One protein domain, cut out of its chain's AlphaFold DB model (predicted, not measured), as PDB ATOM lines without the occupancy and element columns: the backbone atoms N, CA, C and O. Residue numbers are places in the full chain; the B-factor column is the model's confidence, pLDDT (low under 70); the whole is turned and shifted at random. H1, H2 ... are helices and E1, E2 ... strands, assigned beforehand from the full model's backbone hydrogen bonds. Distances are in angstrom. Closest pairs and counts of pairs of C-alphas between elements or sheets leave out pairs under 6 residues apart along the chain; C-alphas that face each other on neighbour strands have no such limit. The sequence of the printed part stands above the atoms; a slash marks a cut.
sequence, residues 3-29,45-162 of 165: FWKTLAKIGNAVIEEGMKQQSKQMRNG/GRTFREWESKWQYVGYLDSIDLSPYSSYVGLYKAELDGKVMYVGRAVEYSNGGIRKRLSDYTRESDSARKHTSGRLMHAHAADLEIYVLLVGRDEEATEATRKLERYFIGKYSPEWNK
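AT A GLANCE: This is residues 3 to 29 and 45 to 162 of the 165 residues of the protein "GIY-YIG domain-containing protein" of Candidatus Cloacimonetes bacterium (UniProt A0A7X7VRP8). A strongly twisted sheet of four strands has the long helix H5 along one face and H3 over the other, while the still longer H1 packs with its residues 16 to 26 on residues 150 to 155 of H5, at a steep angle to it, and sticks out with its residues 3 to 11. H4 packs on the end of H3, and the short H2 lies near the last residues of H1. The printed part has 145 residues with five named helices and four named strands, in the order H1 H2 E1 E2 E3 H3 H4 E4 H5; the sheet order is E1 E4 E2 E3, antiparallel throughout, and the class is mixed, helices and strands. The whole is compact, with a radius of gyration of the C-alphas of 15.4 A and spans of 43 by 39 by 28 A.

IN THESE COORDINATES: H1, residues 3 to 28, begins at C-alpha 3 (16.614, 14.633, -6.101) and is 38.0 A long. After the cut come H2, residues 48 to 52, and E1, residues 56 to 60. E2, residues 73 to 80, is 23.3 A long, and E3, residues 83 to 90, is 21.0 A. H3, residues 97 to 106, measures 15.3 A and H4, residues 116 to 123, 10.5 A. E4, residues 129 to 136, is 22.1 A long. H5, residues 139 to 156, measures 25.7 A and ends at C-alpha 156 (21.207, 33.907, -27.409).

HOW THE PARTS SIT: E2 and E3 form a hairpin, with N 76 and O 88 3.0 A apart. N 77 and O 131 are 2.9 A apart between E2 and E4, and N 58 and O 130 3.0 A between E1 and E4; these pairs are within hydrogen-bond range. There are three layers, helices on both faces of the sheet: H5 on one, H3 and H4 on the other. H5 lies over E2 and E3 at a height of 7.9 A, along the strands; its closest C-alphas to E2 are Thr 145 to Gly 74, 5.4 A. H3 runs slantwise, at 36 degrees to E3 on the local plane, at a height of 8.9 A. E3, H3, H4 and E4 make a split strand-helix-strand unit, two strands running the same way with E2 between them, its crossover right-handed. H3 and H4 touch at Tyr 105 and His 122, whose C-alphas are 5.2 A apart. H1 touches H5 with its residues 16 to 26 alone, closest at the C-alphas of Lys 20 and Gly 154, 4.6 A. H1 and H2 only just touch, with 3 pairs of C-alphas within 8 A, the closest being Arg 27 and Phe 48, 6.2 A. Each O i to N i+4 pair is within hydrogen-bond range in H1, H2 and H4, against 4 of 6 in H3 and 13 of 14 in H5.

THE WHOLE: The C-alphas of Phe 3 and Pro 68, the two farthest apart, are 48.8 A apart. Residues 30 to 44 are not printed, and C-alphas 29 and 45 are 14.7 A apart across this cut. The link from E1 to E2 is long, 12 residues. The mean pLDDT of the printed part is 88.3; residues 3 to 13, 108 to 113 and 162 are under 70.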
ATOM      1  N   PHE A   3      16.824  13.327  -6.750       50.84
ATOM      2  CA  PHE A   3      16.614  14.633  -6.101       50.84
ATOM      3  C   PHE A   3      17.650  15.716  -6.477       50.84
ATOM      4  O   PHE A   3      17.288  16.837  -6.831       50.84
ATOM      5  N   TRP A   4      18.942  15.370  -6.499       49.00
ATOM      6  CA  TRP A   4      20.028  16.311  -6.816       49.00
ATOM      7  C   TRP A   4      20.006  16.810  -8.271       49.00
ATOM      8  O   TRP A   4      20.340  17.964  -8.535       49.00
ATOM      9  N   LYS A   5      19.552  15.975  -9.219       56.03
ATOM     10  CA  LYS A   5      19.404  16.366 -10.633       56.03
ATOM     11  C   LYS A   5      18.272  17.379 -10.818       56.03
ATOM     12  O   LYS A   5      18.421  18.323 -11.590       56.03
ATOM     13  N   THR A   6      17.171  17.217 -10.084       62.22
ATOM     14  CA  THR A   6      16.021  18.128 -10.137       62.22
ATOM     15  C   THR A   6      16.361  19.504  -9.563       62.22
ATOM     16  O   THR A   6      16.068  20.509 -10.205       62.22
ATOM     17  N   LEU A   7      17.067  19.572  -8.428       54.81
ATOM     18  CA  LEU A   7      17.515  20.848  -7.851       54.81
ATOM     19  C   LEU A   7      18.518  21.587  -8.750       54.81
ATOM     20  O   LEU A   7      18.393  22.795  -8.948       54.81
ATOM     21  N   ALA A   8      19.471  20.869  -9.354       58.97
ATOM     22  CA  ALA A   8      20.408  21.465 -10.306       58.97
ATOM     23  C   ALA A   8      19.691  22.020 -11.551       58.97
ATOM     24  O   ALA A   8      20.043  23.096 -12.037       58.97
ATOM     25  N   LYS A   9      18.659  21.315 -12.034       60.09
ATOM     26  CA  LYS A   9      17.838  21.737 -13.175       60.09
ATOM     27  C   LYS A   9      17.007  22.985 -12.858       60.09
ATOM     28  O   LYS A   9      16.986  23.901 -13.673       60.09
ATOM     29  N   ILE A  10      16.388  23.048 -11.675       64.62
ATOM     30  CA  ILE A  10      15.616  24.219 -11.220       64.62
ATOM     31  C   ILE A  10      16.537  25.433 -11.049       64.62
ATOM     32  O   ILE A  10      16.247  26.498 -11.584       64.62
ATOM     33  N   GLY A  11      17.691  25.270 -10.392       62.44
ATOM     34  CA  GLY A  11      18.656  26.361 -10.225       62.44
ATOM     35  C   GLY A  11      19.181  26.911 -11.557       62.44
ATOM     36  O   GLY A  11      19.305  28.122 -11.717       62.44
ATOM     37  N   ASN A  12      19.438  26.042 -12.541       64.44
ATOM     38  CA  ASN A  12      19.872  26.466 -13.876       64.44
ATOM     39  C   ASN A  12      18.778  27.234 -14.629       64.44
ATOM     40  O   ASN A  12      19.080  28.242 -15.263       64.44
ATOM     41  N   ALA A  13      17.524  26.784 -14.536       68.56
ATOM     42  CA  ALA A  13      16.394  27.467 -15.158       68.56
ATOM     43  C   ALA A  13      16.190  28.875 -14.572       68.56
ATOM     44  O   ALA A  13      16.030  29.830 -15.326       68.56
ATOM     45  N   VAL A  14      16.301  29.026 -13.246       71.44
ATOM     46  CA  VAL A  14      16.188  30.331 -12.567       71.44
ATOM     47  C   VAL A  14      17.308  31.291 -12.985       71.44
ATOM     48  O   VAL A  14      17.048  32.462 -13.254       71.44
ATOM     49  N   ILE A  15      18.553  30.810 -13.094       74.19
ATOM     50  CA  ILE A  15      19.681  31.630 -13.573       74.19
ATOM     51  C   ILE A  15      19.458  32.055 -15.030       74.19
ATOM     52  O   ILE A  15      19.674  33.218 -15.373       74.19
ATOM     53  N   GLU A  16      19.000  31.138 -15.885       73.19
ATOM     54  CA  GLU A  16      18.716  31.422 -17.294       73.19
ATOM     55  C   GLU A  16      17.605  32.468 -17.447       73.19
ATOM     56  O   GLU A  16      17.755  33.426 -18.209       73.19
ATOM     57  N   GLU A  17      16.508  32.327 -16.704       77.62
ATOM     58  CA  GLU A  17      15.421  33.305 -16.693       77.62
ATOM     59  C   GLU A  17      15.886  34.666 -16.177       77.62
ATOM     60  O   GLU A  17      15.578  35.684 -16.801       77.62
ATOM     61  N   GLY A  18      16.695  34.696 -15.114       76.50
ATOM     62  CA  GLY A  18      17.297  35.922 -14.594       76.50
ATOM     63  C   GLY A  18      18.175  36.627 -15.631       76.50
ATOM     64  O   GLY A  18      18.020  37.826 -15.863       76.50
ATOM     65  N   MET A  19      19.039  35.889 -16.337       79.69
ATOM     66  CA  MET A  19      19.876  36.444 -17.411       79.69
ATOM     67  C   MET A  19      19.042  36.925 -18.606       79.69
ATOM     68  O   MET A  19      19.327  37.981 -19.177       79.69
ATOM     69  N   LYS A  20      17.978  36.201 -18.970       80.50
ATOM     70  CA  LYS A  20      17.033  36.617 -20.019       80.50
ATOM     71  C   LYS A  20      16.310  37.905 -19.639       80.50
ATOM     72  O   LYS A  20      16.264  38.829 -20.452       80.50
ATOM     73  N   GLN A  21      15.778  37.999 -18.422       80.62
ATOM     74  CA  GLN A  21      15.121  39.207 -17.918       80.62
ATOM     75  C   GLN A  21      16.095  40.388 -17.869       80.62
ATOM     76  O   GLN A  21      15.783  41.458 -18.392       80.62
ATOM     77  N   GLN A  22      17.307  40.164 -17.358       79.81
ATOM     78  CA  GLN A  22      18.364  41.169 -17.331       79.81
ATOM     79  C   GLN A  22      18.722  41.652 -18.744       79.81
ATOM     80  O   GLN A  22      18.818  42.856 -18.971       79.81
ATOM     81  N   SER A  23      18.843  40.749 -19.724       79.88
ATOM     82  CA  SER A  23      19.123  41.124 -21.117       79.88
ATOM     83  C   SER A  23      18.001  41.970 -21.738       79.88
ATOM     84  O   SER A  23      18.273  42.944 -22.441       79.88
ATOM     85  N   LYS A  24      16.731  41.659 -21.436       80.25
ATOM     86  CA  LYS A  24      15.574  42.443 -21.895       80.25
ATOM     87  C   LYS A  24      15.575  43.843 -21.286       80.25
ATOM     88  O   LYS A  24      15.389  44.815 -22.015       80.25
ATOM     89  N   GLN A  25      15.837  43.947 -19.983       78.44
ATOM     90  CA  GLN A  25      15.937  45.228 -19.283       78.44
ATOM     91  C   GLN A  25      17.092  46.077 -19.835       78.44
ATOM     92  O   GLN A  25      16.913  47.253 -20.135       78.44
ATOM     93  N   MET A  26      18.256  45.461 -20.057       77.81
ATOM     94  CA  MET A  26      19.427  46.113 -20.649       77.81
ATOM     95  C   MET A  26      19.186  46.600 -22.082       77.81
ATOM     96  O   MET A  26      19.739  47.621 -22.482       77.81
ATOM     97  N   ARG A  27      18.353  45.896 -22.858       76.38
ATOM     98  CA  ARG A  27      18.011  46.281 -24.233       76.38
ATOM     99  C   ARG A  27      17.011  47.434 -24.299       76.38
ATOM    100  O   ARG A  27      17.168  48.315 -25.136       76.38
ATOM    101  N   ASN A  28      15.966  47.387 -23.476       78.06
ATOM    102  CA  ASN A  28      14.834  48.310 -23.581       78.06
ATOM    103  C   ASN A  28      14.999  49.568 -22.715       78.06
ATOM    104  O   ASN A  28      14.257  50.527 -22.891       78.06
ATOM    105  N   GLY A  29      15.978  49.570 -21.808       73.19
ATOM    106  CA  GLY A  29      16.222  50.680 -20.901       73.19
ATOM    107  C   GLY A  29      15.203  50.785 -19.772       73.19
ATOM    108  O   GLY A  29      14.229  50.032 -19.702       73.19
ATOM    109  N   GLY A  45      30.648  53.230 -23.356       90.81
ATOM    110  CA  GLY A  45      30.082  54.314 -24.170       90.81
ATOM    111  C   GLY A  45      29.108  53.891 -25.278       90.81
ATOM    112  O   GLY A  45      28.662  54.746 -26.035       90.81
ATOM    113  N   ARG A  46      28.755  52.603 -25.391       93.19
ATOM    114  CA  ARG A  46      27.820  52.091 -26.410       93.19
ATOM    115  C   ARG A  46      26.671  51.318 -25.785       93.19
ATOM    116  O   ARG A  46      26.846  50.608 -24.796       93.19
ATOM    117  N   THR A  47      25.495  51.409 -26.382       93.44
ATOM    118  CA  THR A  47      24.341  50.574 -26.042       93.44
ATOM    119  C   THR A  47      24.581  49.117 -26.441       93.44
ATOM    120  O   THR A  47      25.373  48.799 -27.331       93.44
ATOM    121  N   PHE A  48      23.845  48.196 -25.824       91.56
ATOM    122  CA  PHE A  48      23.923  46.775 -26.178       91.56
ATOM    123  C   PHE A  48      23.543  46.485 -27.637       91.56
ATOM    124  O   PHE A  48      24.114  45.586 -28.250       91.56
ATOM    125  N   ARG A  49      22.615  47.260 -28.216       90.31
ATOM    126  CA  ARG A  49      22.226  47.132 -29.629       90.31
ATOM    127  C   ARG A  49      23.352  47.564 -30.567       90.31
ATOM    128  O   ARG A  49      23.579  46.924 -31.589       90.31
ATOM    129  N   GLU A  50      24.067  48.630 -30.220       94.50
ATOM    130  CA  GLU A  50      25.244  49.048 -30.981       94.50
ATOM    131  C   GLU A  50      26.333  47.982 -30.916       94.50
ATOM    132  O   GLU A  50      26.886  47.639 -31.956       94.50
ATOM    133  N   TRP A  51      26.587  47.390 -29.745       96.50
ATOM    134  CA  TRP A  51      27.512  46.259 -29.630       96.50
ATOM    135  C   TRP A  51      27.082  45.055 -30.466       96.50
ATOM    136  O   TRP A  51      27.904  44.449 -31.141       96.50
ATOM    137  N   GLU A  52      25.796  44.720 -30.478       95.44
ATOM    138  CA  GLU A  52      25.280  43.619 -31.292       95.44
ATOM    139  C   GLU A  52      25.541  43.824 -32.790       95.44
ATOM    140  O   GLU A  52      25.909  42.882 -33.483       95.44
ATOM    141  N   SER A  53      25.438  45.055 -33.290       96.50
ATOM    142  CA  SER A  53      25.733  45.357 -34.699       96.50
ATOM    143  C   SER A  53      27.215  45.233 -35.082       96.50
ATOM    144  O   SER A  53      27.563  45.409 -36.247       96.50
ATOM    145  N   LYS A  54      28.104  44.980 -34.112       97.62
ATOM    146  CA  LYS A  54      29.561  44.936 -34.300       97.62
ATOM    147  C   LYS A  54      30.137  43.522 -34.310       97.62
ATOM    148  O   LYS A  54      31.355  43.391 -34.376       97.62
ATOM    149  N   TRP A  55      29.299  42.486 -34.263       98.31
ATOM    150  CA  TRP A  55      29.753  41.120 -34.521       98.31
ATOM    151  C   TRP A  55      30.320  41.012 -35.939       98.31
ATOM    152  O   TRP A  55      29.669  41.405 -36.904       98.31
ATOM    153  N   GLN A  56      31.531  40.477 -36.054       98.19
ATOM    154  CA  GLN A  56      32.226  40.269 -37.322       98.19
ATOM    155  C   GLN A  56      32.380  38.775 -37.551       98.19
ATOM    156  O   GLN A  56      32.931  38.109 -36.680       98.19
ATOM    157  N   TYR A  57      31.905  38.262 -38.685       98.00
ATOM    158  CA  TYR A  57      32.262  36.917 -39.134       98.00
ATOM    159  C   TYR A  57      33.745  36.887 -39.496       98.00
ATOM    160  O   TYR A  57      34.238  37.824 -40.127       98.00
ATOM    161  N   VAL A  58      34.446  35.836 -39.078       97.69
ATOM    162  CA  VAL A  58      35.903  35.750 -39.237       97.69
ATOM    163  C   VAL A  58      36.397  34.434 -39.838       97.69
ATOM    164  O   VAL A  58      37.582  34.325 -40.136       97.69
ATOM    165  N   GLY A  59      35.512  33.464 -40.071       98.00
ATOM    166  CA  GLY A  59      35.845  32.180 -40.691       98.00
ATOM    167  C   GLY A  59      35.426  30.979 -39.847       98.00
ATOM    168  O   GLY A  59      34.793  31.135 -38.801       98.00
ATOM    169  N   TYR A  60      35.795  29.784 -40.306       97.94
ATOM    170  CA  TYR A  60      35.624  28.543 -39.549       97.94
ATOM    171  C   TYR A  60      36.734  28.384 -38.508       97.94
ATOM    172  O   TYR A  60      37.862  28.834 -38.722       97.94
ATOM    173  N   LEU A  61      36.423  27.776 -37.360       97.38
ATOM    174  CA  LEU A  61      37.333  27.732 -36.210       97.38
ATOM    175  C   LEU A  61      38.682  27.064 -36.522       97.38
ATOM    176  O   LEU A  61      39.695  27.491 -35.972       97.38
ATOM    177  N   ASP A  62      38.713  26.040 -37.371       95.69
ATOM    178  CA  ASP A  62      39.931  25.294 -37.714       95.69
ATOM    179  C   ASP A  62      40.834  25.969 -38.764       95.69
ATOM    180  O   ASP A  62      42.013  25.629 -38.865       95.69
ATOM    181  N   SER A  63      40.303  26.931 -39.518       95.94
ATOM    182  CA  SER A  63      40.939  27.492 -40.720       95.94
ATOM    183  C   SER A  63      41.065  29.018 -40.703       95.94
ATOM    184  O   SER A  63      41.717  29.599 -41.571       95.94
ATOM    185  N   ILE A  64      40.493  29.681 -39.700       96.44
ATOM    186  CA  ILE A  64      40.613  31.122 -39.476       96.44
ATOM    187  C   ILE A  64      42.066  31.578 -39.238       96.44
ATOM    188  O   ILE A  64      42.778  31.050 -38.379       96.44
ATOM    189  N   ASP A  65      42.471  32.667 -39.902       96.00
ATOM    190  CA  ASP A  65      43.661  33.429 -39.510       96.00
ATOM    191  C   ASP A  65      43.365  34.297 -38.277       96.00
ATOM    192  O   ASP A  65      42.671  35.314 -38.332       96.00
ATOM    193  N   LEU A  66      43.918  33.889 -37.133       95.25
ATOM    194  CA  LEU A  66      43.742  34.585 -35.860       95.25
ATOM    195  C   LEU A  66      44.774  35.693 -35.608       95.25
ATOM    196  O   LEU A  66      44.672  36.396 -34.595       95.25
ATOM    197  N   SER A  67      45.774  35.852 -36.479       94.12
ATOM    198  CA  SER A  67      46.848  36.833 -36.301       94.12
ATOM    199  C   SER A  67      46.348  38.277 -36.105       94.12
ATOM    200  O   SER A  67      46.857  38.939 -35.187       94.12
ATOM    201  N   PRO A  68      45.289  38.763 -36.799       95.75
ATOM    202  CA  PRO A  68      44.804  40.136 -36.633       95.75
ATOM    203  C   PRO A  68      44.168  40.400 -35.260       95.75
ATOM    204  O   PRO A  68      44.078  41.545 -34.812       95.75
ATOM    205  N   TYR A  69      43.739  39.343 -34.566       95.56
ATOM    206  CA  TYR A  69      43.001  39.427 -33.303       95.56
ATOM    207  C   TYR A  69      43.896  39.277 -32.067       95.56
ATOM    208  O   TYR A  69      43.403  39.125 -30.944       95.56
ATOM    209  N   SER A  70      45.220  39.326 -32.245       93.88
ATOM    210  CA  SER A  70      46.159  39.296 -31.126       93.88
ATOM    211  C   SER A  70      45.978  40.515 -30.216       93.88
ATOM    212  O   SER A  70      45.753  41.636 -30.677       93.88
ATOM    213  N   SER A  71      46.068  40.281 -28.905       92.56
ATOM    214  CA  SER A  71      45.948  41.292 -27.839       92.56
ATOM    215  C   SER A  71      44.608  42.031 -27.758       92.56
ATOM    216  O   SER A  71      44.436  42.874 -26.880       92.56
ATOM    217  N   TYR A  72      43.635  41.699 -28.609       96.88
ATOM    218  CA  TYR A  72      42.276  42.208 -28.466       96.88
ATOM    219  C   TYR A  72      41.530  41.495 -27.344       96.88
ATOM    220  O   TYR A  72      41.568  40.270 -27.213       96.88
ATOM    221  N   VAL A  73      40.810  42.299 -26.573       96.62
ATOM    222  CA  VAL A  73      39.831  41.879 -25.577       96.62
ATOM    223  C   VAL A  73      38.450  41.979 -26.187       96.62
ATOM    224  O   VAL A  73      38.130  42.933 -26.905       96.62
ATOM    225  N   GLY A  74      37.626  40.981 -25.898       97.75
ATOM    226  CA  GLY A  74      36.271  40.953 -26.400       97.75
ATOM    227  C   GLY A  74      35.603  39.602 -26.263       97.75
ATOM    228  O   GLY A  74      35.984  38.763 -25.439       97.75
ATOM    229  N   LEU A  75      34.578  39.411 -27.083       98.38
ATOM    230  CA  LEU A  75      33.802  38.183 -27.130       98.38
ATOM    231  C   LEU A  75      34.012  37.461 -28.451       98.38
ATOM    232  O   LEU A  75      34.355  38.066 -29.465       98.38
ATOM    233  N   TYR A  76      33.738  36.169 -28.430       98.44
ATOM    234  CA  TYR A  76      33.526  35.370 -29.624       98.44
ATOM    235  C   TYR A  76      32.233  34.576 -29.454       98.44
ATOM    236  O   TYR A  76      31.870  34.196 -28.336       98.44
ATOM    237  N   LYS A  77      31.533  34.341 -30.559       98.12
ATOM    238  CA  LYS A  77      30.433  33.380 -30.625       98.12
ATOM    239  C   LYS A  77      30.747  32.335 -31.686       98.12
ATOM    240  O   LYS A  77      31.361  32.660 -32.699       98.12
ATOM    241  N   ALA A  78      30.341  31.105 -31.410       98.31
ATOM    242  CA  ALA A  78      30.451  29.987 -32.330       98.31
ATOM    243  C   ALA A  78      29.046  29.599 -32.792       98.31
ATOM    244  O   ALA A  78      28.159  29.378 -31.956       98.31
ATOM    245  N   GLU A  79      28.851  29.560 -34.104       98.44
ATOM    246  CA  GLU A  79      27.599  29.171 -34.739       98.44
ATOM    247  C   GLU A  79      27.758  27.831 -35.452       98.44
ATOM    248  O   GLU A  79      28.768  27.578 -36.100       98.44
ATOM    249  N   LEU A  80      26.750  26.973 -35.295       97.69
ATOM    250  CA  LEU A  80      26.611  25.708 -36.007       97.69
ATOM    251  C   LEU A  80      25.232  25.724 -36.664       97.69
ATOM    252  O   LEU A  80      24.239  25.956 -35.968       97.69
ATOM    253  N   ASP A  81      25.172  25.552 -37.983       95.69
ATOM    254  CA  ASP A  81      23.930  25.602 -38.772       95.69
ATOM    255  C   ASP A  81      23.073  26.860 -38.496       95.69
ATOM    256  O   ASP A  81      21.855  26.795 -38.315       95.69
ATOM    257  N   GLY A  82      23.720  28.028 -38.394       95.00
ATOM    258  CA  GLY A  82      23.065  29.319 -38.128       95.00
ATOM    259  C   GLY A  82      22.546  29.503 -36.695       95.00
ATOM    260  O   GLY A  82      21.827  30.466 -36.406       95.00
ATOM    261  N   LYS A  83      22.885  28.595 -35.772       97.25
ATOM    262  CA  LYS A  83      22.508  28.677 -34.358       97.25
ATOM    263  C   LYS A  83      23.719  28.977 -33.486       97.25
ATOM    264  O   LYS A  83      24.725  28.280 -33.540       97.25
ATOM    265  N   VAL A  84      23.592  29.967 -32.602       97.75
ATOM    266  CA  VAL A  84      24.629  30.290 -31.611       97.75
ATOM    267  C   VAL A  84      24.731  29.172 -30.574       97.75
ATOM    268  O   VAL A  84      23.876  29.040 -29.693       97.75
ATOM    269  N   MET A  85      25.802  28.388 -30.657       97.00
ATOM    270  CA  MET A  85      26.044  27.246 -29.775       97.00
ATOM    271  C   MET A  85      26.851  27.628 -28.541       97.00
ATOM    272  O   MET A  85      26.625  27.068 -27.465       97.00
ATOM    273  N   TYR A  86      27.746  28.610 -28.672       97.00
ATOM    274  CA  TYR A  86      28.605  29.076 -27.587       97.00
ATOM    275  C   TYR A  86      28.906  30.573 -27.689       97.00
ATOM    276  O   TYR A  86      29.086  31.107 -28.781       97.00
ATOM    277  N   VAL A  87      28.995  31.241 -26.538       97.44
ATOM    278  CA  VAL A  87      29.540  32.595 -26.380       97.44
ATOM    279  C   VAL A  87      30.633  32.539 -25.325       97.44
ATOM    280  O   VAL A  87      30.380  32.145 -24.185       97.44
ATOM    281  N   GLY A  88      31.839  32.954 -25.690       95.81
ATOM    282  CA  GLY A  88      32.968  33.026 -24.777       95.81
ATOM    283  C   GLY A  88      33.613  34.403 -24.765       95.81
ATOM    284  O   GLY A  88      33.360  35.253 -25.620       95.81
ATOM    285  N   ARG A  89      34.473  34.619 -23.770       96.12
ATOM    286  CA  ARG A  89      35.250  35.850 -23.609       96.12
ATOM    287  C   ARG A  89      36.746  35.608 -23.720       96.12
ATOM    288  O   ARG A  89      37.246  34.551 -23.330       96.12
ATOM    289  N   ALA A  90      37.464  36.635 -24.151       96.19
ATOM    290  CA  ALA A  90      38.912  36.714 -24.075       96.19
ATOM    291  C   ALA A  90      39.308  38.047 -23.428       96.19
ATOM    292  O   ALA A  90      39.004  39.107 -23.963       96.19
ATOM    293  N   VAL A  91      39.950  37.986 -22.258       94.56
ATOM    294  CA  VAL A  91      40.281  39.167 -21.426       94.56
ATOM    295  C   VAL A  91      41.783  39.346 -21.187       94.56
ATOM    296  O   VAL A  91      42.216  40.337 -20.613       94.56
ATOM    297  N   GLU A  92      42.602  38.393 -21.627       91.44
ATOM    298  CA  GLU A  92      44.051  38.392 -21.403       91.44
ATOM    299  C   GLU A  92      44.784  39.225 -22.481       91.44
ATOM    300  O   GLU A  92      45.477  38.665 -23.330       91.44
ATOM    301  N   TYR A  93      44.618  40.556 -22.489       83.69
ATOM    302  CA  TYR A  93      45.187  41.442 -23.530       83.69
ATOM    303  C   TYR A  93      46.719  41.367 -23.645       83.69
ATOM    304  O   TYR A  93      47.262  41.377 -24.752       83.69
ATOM    305  N   SER A  94      47.422  41.227 -22.517       87.69
ATOM    306  CA  SER A  94      48.885  41.085 -22.462       87.69
ATOM    307  C   SER A  94      49.381  39.693 -22.867       87.69
ATOM    308  O   SER A  94      50.572  39.505 -23.093       87.69
ATOM    309  N   ASN A  95      48.474  38.720 -23.000       90.56
ATOM    310  CA  ASN A  95      48.780  37.328 -23.315       90.56
ATOM    311  C   ASN A  95      47.933  36.838 -24.501       90.56
ATOM    312  O   ASN A  95      47.279  35.803 -24.451       90.56
ATOM    313  N   GLY A  96      47.899  37.614 -25.584       89.56
ATOM    314  CA  GLY A  96      47.337  37.189 -26.868       89.56
ATOM    315  C   GLY A  96      45.818  37.309 -27.033       89.56
ATOM    316  O   GLY A  96      45.361  37.177 -28.164       89.56
ATOM    317  N   GLY A  97      45.041  37.611 -25.990       94.88
ATOM    318  CA  GLY A  97      43.622  37.973 -26.114       94.88
ATOM    319  C   GLY A  97      42.769  36.947 -26.874       94.88
ATOM    320  O   GLY A  97      42.838  35.743 -26.604       94.88
ATOM    321  N   ILE A  98      41.950  37.429 -27.816       96.69
ATOM    322  CA  ILE A  98      41.076  36.602 -28.670       96.69
ATOM    323  C   ILE A  98      41.870  35.524 -29.409       96.69
ATOM    324  O   ILE A  98      41.466  34.362 -29.369       96.69
ATOM    325  N   ARG A  99      43.020  35.875 -30.007       96.19
ATOM    326  CA  ARG A  99      43.882  34.912 -30.713       96.19
ATOM    327  C   ARG A  99      44.211  33.713 -29.829       96.19
ATOM    328  O   ARG A  99      43.912  32.587 -30.202       96.19
ATOM    329  N   LYS A 100      44.777  33.953 -28.637       94.44
ATOM    330  CA  LYS A 100      45.125  32.871 -27.696       94.44
ATOM    331  C   LYS A 100      43.900  32.017 -27.377       94.44
ATOM    332  O   LYS A 100      43.970  30.796 -27.449       94.44
ATOM    333  N   ARG A 101      42.781  32.661 -27.037       95.00
ATOM    334  CA  ARG A 101      41.583  31.956 -26.579       95.00
ATOM    335  C   ARG A 101      40.959  31.069 -27.656       95.00
ATOM    336  O   ARG A 101      40.489  29.992 -27.315       95.00
ATOM    337  N   LEU A 102      40.938  31.501 -28.914       95.38
ATOM    338  CA  LEU A 102      40.415  30.684 -30.011       95.38
ATOM    339  C   LEU A 102      41.396  29.567 -30.398       95.38
ATOM    340  O   LEU A 102      40.970  28.426 -30.557       95.38
ATOM    341  N   SER A 103      42.707  29.845 -30.426       94.06
ATOM    342  CA  SER A 103      43.738  28.816 -30.660       94.06
ATOM    343  C   SER A 103      43.748  27.713 -29.596       94.06
ATOM    344  O   SER A 103      44.119  26.574 -29.878       94.06
ATOM    345  N   ASP A 104      43.336  28.022 -28.363       91.81
ATOM    346  CA  ASP A 104      43.212  27.033 -27.290       91.81
ATOM    347  C   ASP A 104      42.228  25.896 -27.653       91.81
ATOM    348  O   ASP A 104      42.403  24.783 -27.159       91.81
ATOM    349  N   TYR A 105      41.235  26.134 -28.523       91.75
ATOM    350  CA  TYR A 105      40.274  25.109 -28.961       91.75
ATOM    351  C   TYR A 105      40.764  24.247 -30.125       91.75
ATOM    352  O   TYR A 105      40.258  23.142 -30.304       91.75
ATOM    353  N   THR A 106      41.738  24.711 -30.907       88.81
ATOM    354  CA  THR A 106      42.239  23.988 -32.088       88.81
ATOM    355  C   THR A 106      43.541  23.243 -31.827       88.81
ATOM    356  O   THR A 106      43.816  22.248 -32.491       88.81
ATOM    357  N   ARG A 107      44.329  23.658 -30.827       84.44
ATOM    358  CA  ARG A 107      45.572  22.961 -30.466       84.44
ATOM    359  C   ARG A 107      45.320  21.531 -29.989       84.44
ATOM    360  O   ARG A 107      44.290  21.252 -29.381       84.44
ATOM    361  N   GLU A 108      46.317  20.665 -30.161       69.81
ATOM    362  CA  GLU A 108      46.260  19.251 -29.762       69.81
ATOM    363  C   GLU A 108      46.192  19.027 -28.241       69.81
ATOM    364  O   GLU A 108      45.700  17.991 -27.800       69.81
ATOM    365  N   SER A 109      46.651  19.985 -27.424       69.50
ATOM    366  CA  SER A 109      46.736  19.796 -25.971       69.50
ATOM    367  C   SER A 109      45.398  19.981 -25.239       69.50
ATOM    368  O   SER A 109      44.676  20.962 -25.422       69.50
ATOM    369  N   ASP A 110      45.110  19.071 -24.305       65.00
ATOM    370  CA  ASP A 110      43.811  18.960 -23.619       65.00
ATOM    371  C   ASP A 110      43.514  20.044 -22.571       65.00
ATOM    372  O   ASP A 110      42.448  20.055 -21.952       65.00
ATOM    373  N   SER A 111      44.433  20.978 -22.333       60.41
ATOM    374  CA  SER A 111      44.318  21.944 -21.231       60.41
ATOM    375  C   SER A 111      43.079  22.850 -21.334       60.41
ATOM    376  O   SER A 111      42.533  23.234 -20.301       60.41
ATOM    377  N   ALA A 112      42.589  23.122 -22.548       57.72
ATOM    378  CA  ALA A 112      41.342  23.856 -22.801       57.72
ATOM    379  C   ALA A 112      40.103  22.947 -22.967       57.72
ATOM    380  O   ALA A 112      38.971  23.431 -22.990       57.72
ATOM    381  N   ARG A 113      40.304  21.624 -23.029       61.44
ATOM    382  CA  ARG A 113      39.274  20.589 -23.231       61.44
ATOM    383  C   ARG A 113      38.781  19.963 -21.924       61.44
ATOM    384  O   ARG A 113      38.016  19.004 -21.937       61.44
ATOM    385  N   LYS A 114      39.177  20.519 -20.776       70.19
ATOM    386  CA  LYS A 114      38.713  20.066 -19.452       70.19
ATOM    387  C   LYS A 114      37.213  20.298 -19.236       70.19
ATOM    388  O   LYS A 114      36.596  19.598 -18.442       70.19
ATOM    389  N   HIS A 115      36.628  21.259 -19.953       74.25
ATOM    390  CA  HIS A 115      35.208  21.592 -19.870       74.25
ATOM    391  C   HIS A 115      34.447  21.101 -21.103       74.25
ATOM    392  O   HIS A 115      34.980  21.078 -22.213       74.25
ATOM    393  N   THR A 116      33.175  20.737 -20.920       84.12
ATOM    394  CA  THR A 116      32.325  20.184 -21.987       84.12
ATOM    395  C   THR A 116      32.211  21.113 -23.192       84.12
ATOM    396  O   THR A 116      32.348  20.644 -24.315       84.12
ATOM    397  N   SER A 117      32.073  22.425 -22.981       86.81
ATOM    398  CA  SER A 117      32.056  23.403 -24.077       86.81
ATOM    399  C   SER A 117      33.353  23.408 -24.889       86.81
ATOM    400  O   SER A 117      33.297  23.462 -26.109       86.81
ATOM    401  N   GLY A 118      34.517  23.285 -24.242       89.12
ATOM    402  CA  GLY A 118      35.806  23.225 -24.937       89.12
ATOM    403  C   GLY A 118      35.983  21.956 -25.770       89.12
ATOM    404  O   GLY A 118      36.540  22.020 -26.861       89.12
ATOM    405  N   ARG A 119      35.449  20.818 -25.301       89.38
ATOM    406  CA  ARG A 119      35.417  19.572 -26.087       89.38
ATOM    407  C   ARG A 119      34.523  19.696 -27.315       89.38
ATOM    408  O   ARG A 119      34.930  19.258 -28.380       89.38
ATOM    409  N   LEU A 120      33.346  20.304 -27.169       93.44
ATOM    410  CA  LEU A 120      32.413  20.510 -28.281       93.44
ATOM    411  C   LEU A 120      32.971  21.498 -29.313       93.44
ATOM    412  O   LEU A 120      32.927  21.210 -30.501       93.44
ATOM    413  N   MET A 121      33.579  22.598 -28.859       94.62
ATOM    414  CA  MET A 121      34.295  23.537 -29.733       94.62
ATOM    415  C   MET A 121      35.383  22.833 -30.553       94.62
ATOM    416  O   MET A 121      35.479  23.057 -31.752       94.62
ATOM    417  N   HIS A 122      36.180  21.964 -29.923       93.56
ATOM    418  CA  HIS A 122      37.216  21.208 -30.625       93.56
ATOM    419  C   HIS A 122      36.630  20.172 -31.597       93.56
ATOM    420  O   HIS A 122      37.061  20.089 -32.741       93.56
ATOM    421  N   ALA A 123      35.634  19.399 -31.154       93.81
ATOM    422  CA  ALA A 123      35.030  18.322 -31.939       93.81
ATOM    423  C   ALA A 123      34.320  18.815 -33.210       93.81
ATOM    424  O   ALA A 123      34.252  18.074 -34.182       93.81
ATOM    425  N   HIS A 124      33.816  20.051 -33.197       95.88
ATOM    426  CA  HIS A 124      33.124  20.679 -34.324       95.88
ATOM    427  C   HIS A 124      33.945  21.801 -34.975       95.88
ATOM    428  O   HIS A 124      33.382  22.653 -35.652       95.88
ATOM    429  N   ALA A 125      35.265  21.859 -34.767       95.62
ATOM    430  CA  ALA A 125      36.065  23.009 -35.200       95.62
ATOM    431  C   ALA A 125      35.976  23.301 -36.714       95.62
ATOM    432  O   ALA A 125      36.013  24.466 -37.103       95.62
ATOM    433  N   ALA A 126      35.803  22.272 -37.545       96.75
ATOM    434  CA  ALA A 126      35.630  22.424 -38.992       96.75
ATOM    435  C   ALA A 126      34.261  23.004 -39.393       96.75
ATOM    436  O   ALA A 126      34.146  23.659 -40.424       96.75
ATOM    437  N   ASP A 127      33.233  22.805 -38.566       97.50
ATOM    438  CA  ASP A 127      31.850  23.190 -38.873       97.50
ATOM    439  C   ASP A 127      31.431  24.498 -38.181       97.50
ATOM    440  O   ASP A 127      30.372  25.055 -38.465       97.50
ATOM    441  N   LEU A 128      32.239  24.986 -37.234       98.25
ATOM    442  CA  LEU A 128      31.906  26.150 -36.422       98.25
ATOM    443  C   LEU A 128      32.297  27.454 -37.101       98.25
ATOM    444  O   LEU A 128      33.474  27.812 -37.162       98.25
ATOM    445  N   GLU A 129      31.287  28.226 -37.486       98.62
ATOM    446  CA  GLU A 129      31.454  29.617 -37.872       98.62
ATOM    447  C   GLU A 129      31.774  30.469 -36.644       98.62
ATOM    448  O   GLU A 129      31.025  30.505 -35.661       98.62
ATOM    449  N   ILE A 130      32.883  31.198 -36.701       98.56
ATOM    450  CA  ILE A 130      33.303  32.084 -35.626       98.56
ATOM    451  C   ILE A 130      32.967  33.521 -35.981       98.56
ATOM    452  O   ILE A 130      33.262  34.024 -37.067       98.56
ATOM    453  N   TYR A 131      32.395  34.204 -34.995       98.69
ATOM    454  CA  TYR A 131      32.238  35.644 -35.014       98.69
ATOM    455  C   TYR A 131      32.936  36.243 -33.803       98.69
ATOM    456  O   TYR A 131      32.876  35.685 -32.706       98.69
ATOM    457  N   VAL A 132      33.541  37.414 -33.971       98.50
ATOM    458  CA  VAL A 132      34.208  38.151 -32.891       98.50
ATOM    459  C   VAL A 132      33.560  39.507 -32.661       98.50
ATOM    460  O   VAL A 132      33.018  40.130 -33.575       98.50
ATOM    461  N   LEU A 133      33.629  39.967 -31.418       98.38
ATOM    462  CA  LEU A 133      33.243  41.304 -30.996       98.38
ATOM    463  C   LEU A 133      34.442  41.946 -30.307       98.38
ATOM    464  O   LEU A 133      34.737  41.627 -29.154       98.38
ATOM    465  N   LEU A 134      35.136  42.835 -31.015       97.75
ATOM    466  CA  LEU A 134      36.313  43.530 -30.495       97.75
ATOM    467  C   LEU A 134      35.869  44.690 -29.600       97.75
ATOM    468  O   LEU A 134      35.191  45.606 -30.066       97.75
ATOM    469  N   VAL A 135      36.244  44.650 -28.320       97.12
ATOM    470  CA  VAL A 135      35.856  45.670 -27.332       97.12
ATOM    471  C   VAL A 135      36.980  46.681 -27.119       97.12
ATOM    472  O   VAL A 135      36.720  47.878 -27.094       97.12
ATOM    473  N   GLY A 136      38.228  46.215 -27.016       96.19
ATOM    474  CA  GLY A 136      39.393  47.079 -26.818       96.19
ATOM    475  C   GLY A 136      40.668  46.288 -26.534       96.19
ATOM    476  O   GLY A 136      40.758  45.111 -26.888       96.19
ATOM    477  N   ARG A 137      41.670  46.934 -25.927       95.56
ATOM    478  CA  ARG A 137      42.996  46.346 -25.635       95.56
ATOM    479  C   ARG A 137      43.522  46.724 -24.242       95.56
ATOM    480  O   ARG A 137      44.727  46.790 -24.029       95.56
ATOM    481  N   ASP A 138      42.612  46.989 -23.314       93.88
ATOM    482  CA  ASP A 138      42.910  47.525 -21.988       93.88
ATOM    483  C   ASP A 138      42.019  46.896 -20.898       93.88
ATOM    484  O   ASP A 138      41.227  45.969 -21.126       93.88
ATOM    485  N   GLU A 139      42.196  47.374 -19.669       91.56
ATOM    486  CA  GLU A 139      41.444  46.923 -18.501       91.56
ATOM    487  C   GLU A 139      39.971  47.357 -18.543       91.56
ATOM    488  O   GLU A 139      39.086  46.572 -18.191       91.56
ATOM    489  N   GLU A 140      39.667  48.550 -19.059       93.38
ATOM    490  CA  GLU A 140      38.284  49.011 -19.208       93.38
ATOM    491  C   GLU A 140      37.499  48.094 -20.162       93.38
ATOM    492  O   GLU A 140      36.379  47.658 -19.863       93.38
ATOM    493  N   ALA A 141      38.126  47.696 -21.271       94.69
ATOM    494  CA  ALA A 141      37.588  46.730 -22.217       94.69
ATOM    495  C   ALA A 141      37.333  45.363 -21.569       94.69
ATOM    496  O   ALA A 141      36.382  44.667 -21.940       94.69
ATOM    497  N   THR A 142      38.135  44.974 -20.575       93.44
ATOM    498  CA  THR A 142      37.940  43.726 -19.825       93.44
ATOM    499  C   THR A 142      36.652  43.760 -19.009       93.44
ATOM    500  O   THR A 142      35.848  42.823 -19.082       93.44
ATOM    501  N   GLU A 143      36.397  44.850 -18.285       92.75
ATOM    502  CA  GLU A 143      35.156  45.003 -17.519       92.75
ATOM    503  C   GLU A 143      33.926  45.113 -18.423       92.75
ATOM    504  O   GLU A 143      32.890  44.487 -18.162       92.75
ATOM    505  N   ALA A 144      34.044  45.848 -19.532       95.19
ATOM    506  CA  ALA A 144      33.010  45.913 -20.556       95.19
ATOM    507  C   ALA A 144      32.679  44.517 -21.114       95.19
ATOM    508  O   ALA A 144      31.512  44.119 -21.159       95.19
ATOM    509  N   THR A 145      33.703  43.727 -21.437       96.19
ATOM    510  CA  THR A 145      33.565  42.366 -21.974       96.19
ATOM    511  C   THR A 145      32.804  41.443 -21.024       96.19
ATOM    512  O   THR A 145      31.913  40.719 -21.461       96.19
ATOM    513  N   ARG A 146      33.066  41.501 -19.711       93.88
ATOM    514  CA  ARG A 146      32.336  40.691 -18.713       93.88
ATOM    515  C   ARG A 146      30.845  41.029 -18.651       93.88
ATOM    516  O   ARG A 146      30.014  40.146 -18.439       93.88
ATOM    517  N   LYS A 147      30.485  42.307 -18.816       93.44
ATOM    518  CA  LYS A 147      29.078  42.743 -18.854       93.44
ATOM    519  C   LYS A 147      28.396  42.284 -20.145       93.44
ATOM    520  O   LYS A 147      27.280  41.769 -20.086       93.44
ATOM    521  N   LEU A 148      29.080  42.428 -21.280       95.75
ATOM    522  CA  LEU A 148      28.581  42.003 -22.588       95.75
ATOM    523  C   LEU A 148      28.399  40.482 -22.669       95.75
ATOM    524  O   LEU A 148      27.392  40.029 -23.202       95.75
ATOM    525  N   GLU A 149      29.308  39.695 -22.088       95.62
ATOM    526  CA  GLU A 149      29.207  38.231 -22.036       95.62
ATOM    527  C   GLU A 149      27.875  37.794 -21.415       95.62
ATOM    528  O   GLU A 149      27.115  37.042 -22.025       95.62
ATOM    529  N   ARG A 150      27.548  38.321 -20.226       92.00
ATOM    530  CA  ARG A 150      26.283  38.007 -19.545       92.00
ATOM    531  C   ARG A 150      25.072  38.378 -20.395       92.00
ATOM    532  O   ARG A 150      24.128  37.594 -20.483       92.00
ATOM    533  N   TYR A 151      25.114  39.544 -21.035       93.56
ATOM    534  CA  TYR A 151      24.051  39.991 -21.928       93.56
ATOM    535  C   TYR A 151      23.854  39.031 -23.111       93.56
ATOM    536  O   TYR A 151      22.734  38.577 -23.339       93.56
ATOM    537  N   PHE A 152      24.920  38.688 -23.841       95.56
ATOM    538  CA  PHE A 152      24.818  37.854 -25.042       95.56
ATOM    539  C   PHE A 152      24.513  36.388 -24.730       95.56
ATOM    540  O   PHE A 152      23.758  35.768 -25.476       95.56
ATOM    541  N   ILE A 153      24.991  35.850 -23.601       93.75
ATOM    542  CA  ILE A 153      24.554  34.531 -23.122       93.75
ATOM    543  C   ILE A 153      23.054  34.555 -22.807       93.75
ATOM    544  O   ILE A 153      22.330  33.668 -23.247       93.75
ATOM    545  N   GLY A 154      22.556  35.576 -22.099       91.00
ATOM    546  CA  GLY A 154      21.122  35.699 -21.811       91.00
ATOM    547  C   GLY A 154      20.278  35.846 -23.079       91.00
ATOM    548  O   GLY A 154      19.234  35.210 -23.217       91.00
ATOM    549  N   LYS A 155      20.760  36.643 -24.036       92.50
ATOM    550  CA  LYS A 155      20.083  36.915 -25.305       92.50
ATOM    551  C   LYS A 155      20.008  35.687 -26.212       92.50
ATOM    552  O   LYS A 155      18.925  35.370 -26.693       92.50
ATOM    553  N   TYR A 156      21.138  35.031 -26.468       94.25
ATOM    554  CA  TYR A 156      21.207  33.907 -27.409       94.25
ATOM    555  C   TYR A 156      20.868  32.566 -26.753       94.25
ATOM    556  O   TYR A 156      20.466  31.635 -27.441       94.25
ATOM    557  N   SER A 157      20.982  32.465 -25.425       92.69
ATOM    558  CA  SER A 157      20.774  31.223 -24.665       92.69
ATOM    559  C   SER A 157      21.537  30.000 -25.221       92.69
ATOM    560  O   SER A 157      20.935  28.928 -25.346       92.69
ATOM    561  N   PRO A 158      22.842  30.136 -25.539       94.25
ATOM    562  CA  PRO A 158      23.632  29.096 -26.194       94.25
ATOM    563  C   PRO A 158      23.656  27.795 -25.394       94.25
ATOM    564  O   PRO A 158      23.877  27.800 -24.179       94.25
ATOM    565  N   GLU A 159      23.461  26.669 -26.077       92.06
ATOM    566  CA  GLU A 159      23.357  25.355 -25.436       92.06
ATOM    567  C   GLU A 159      24.641  24.958 -24.709       92.06
ATOM    568  O   GLU A 159      24.585  24.409 -23.607       92.06
ATOM    569  N   TRP A 160      25.805  25.288 -25.269       93.12
ATOM    570  CA  TRP A 160      27.084  24.848 -24.714       93.12
ATOM    571  C   TRP A 160      27.550  25.715 -23.539       93.12
ATOM    572  O   TRP A 160      28.360  25.261 -22.734       93.12
ATOM    573  N   ASN A 161      26.988  26.915 -23.344       89.12
ATOM    574  CA  ASN A 161      27.201  27.683 -22.109       89.12
ATOM    575  C   ASN A 161      26.429  27.106 -20.915       89.12
ATOM    576  O   ASN A 161      26.831  27.322 -19.773       89.12
ATOM    577  N   LYS A 162      25.349  26.346 -21.151       69.00
ATOM    578  CA  LYS A 162      24.568  25.696 -20.080       69.00
ATOM    579  C   LYS A 162      25.332  24.549 -19.418       69.00
ATOM    580  O   LYS A 162      25.020  24.167 -18.294       69.00
TER     581      LYS A 162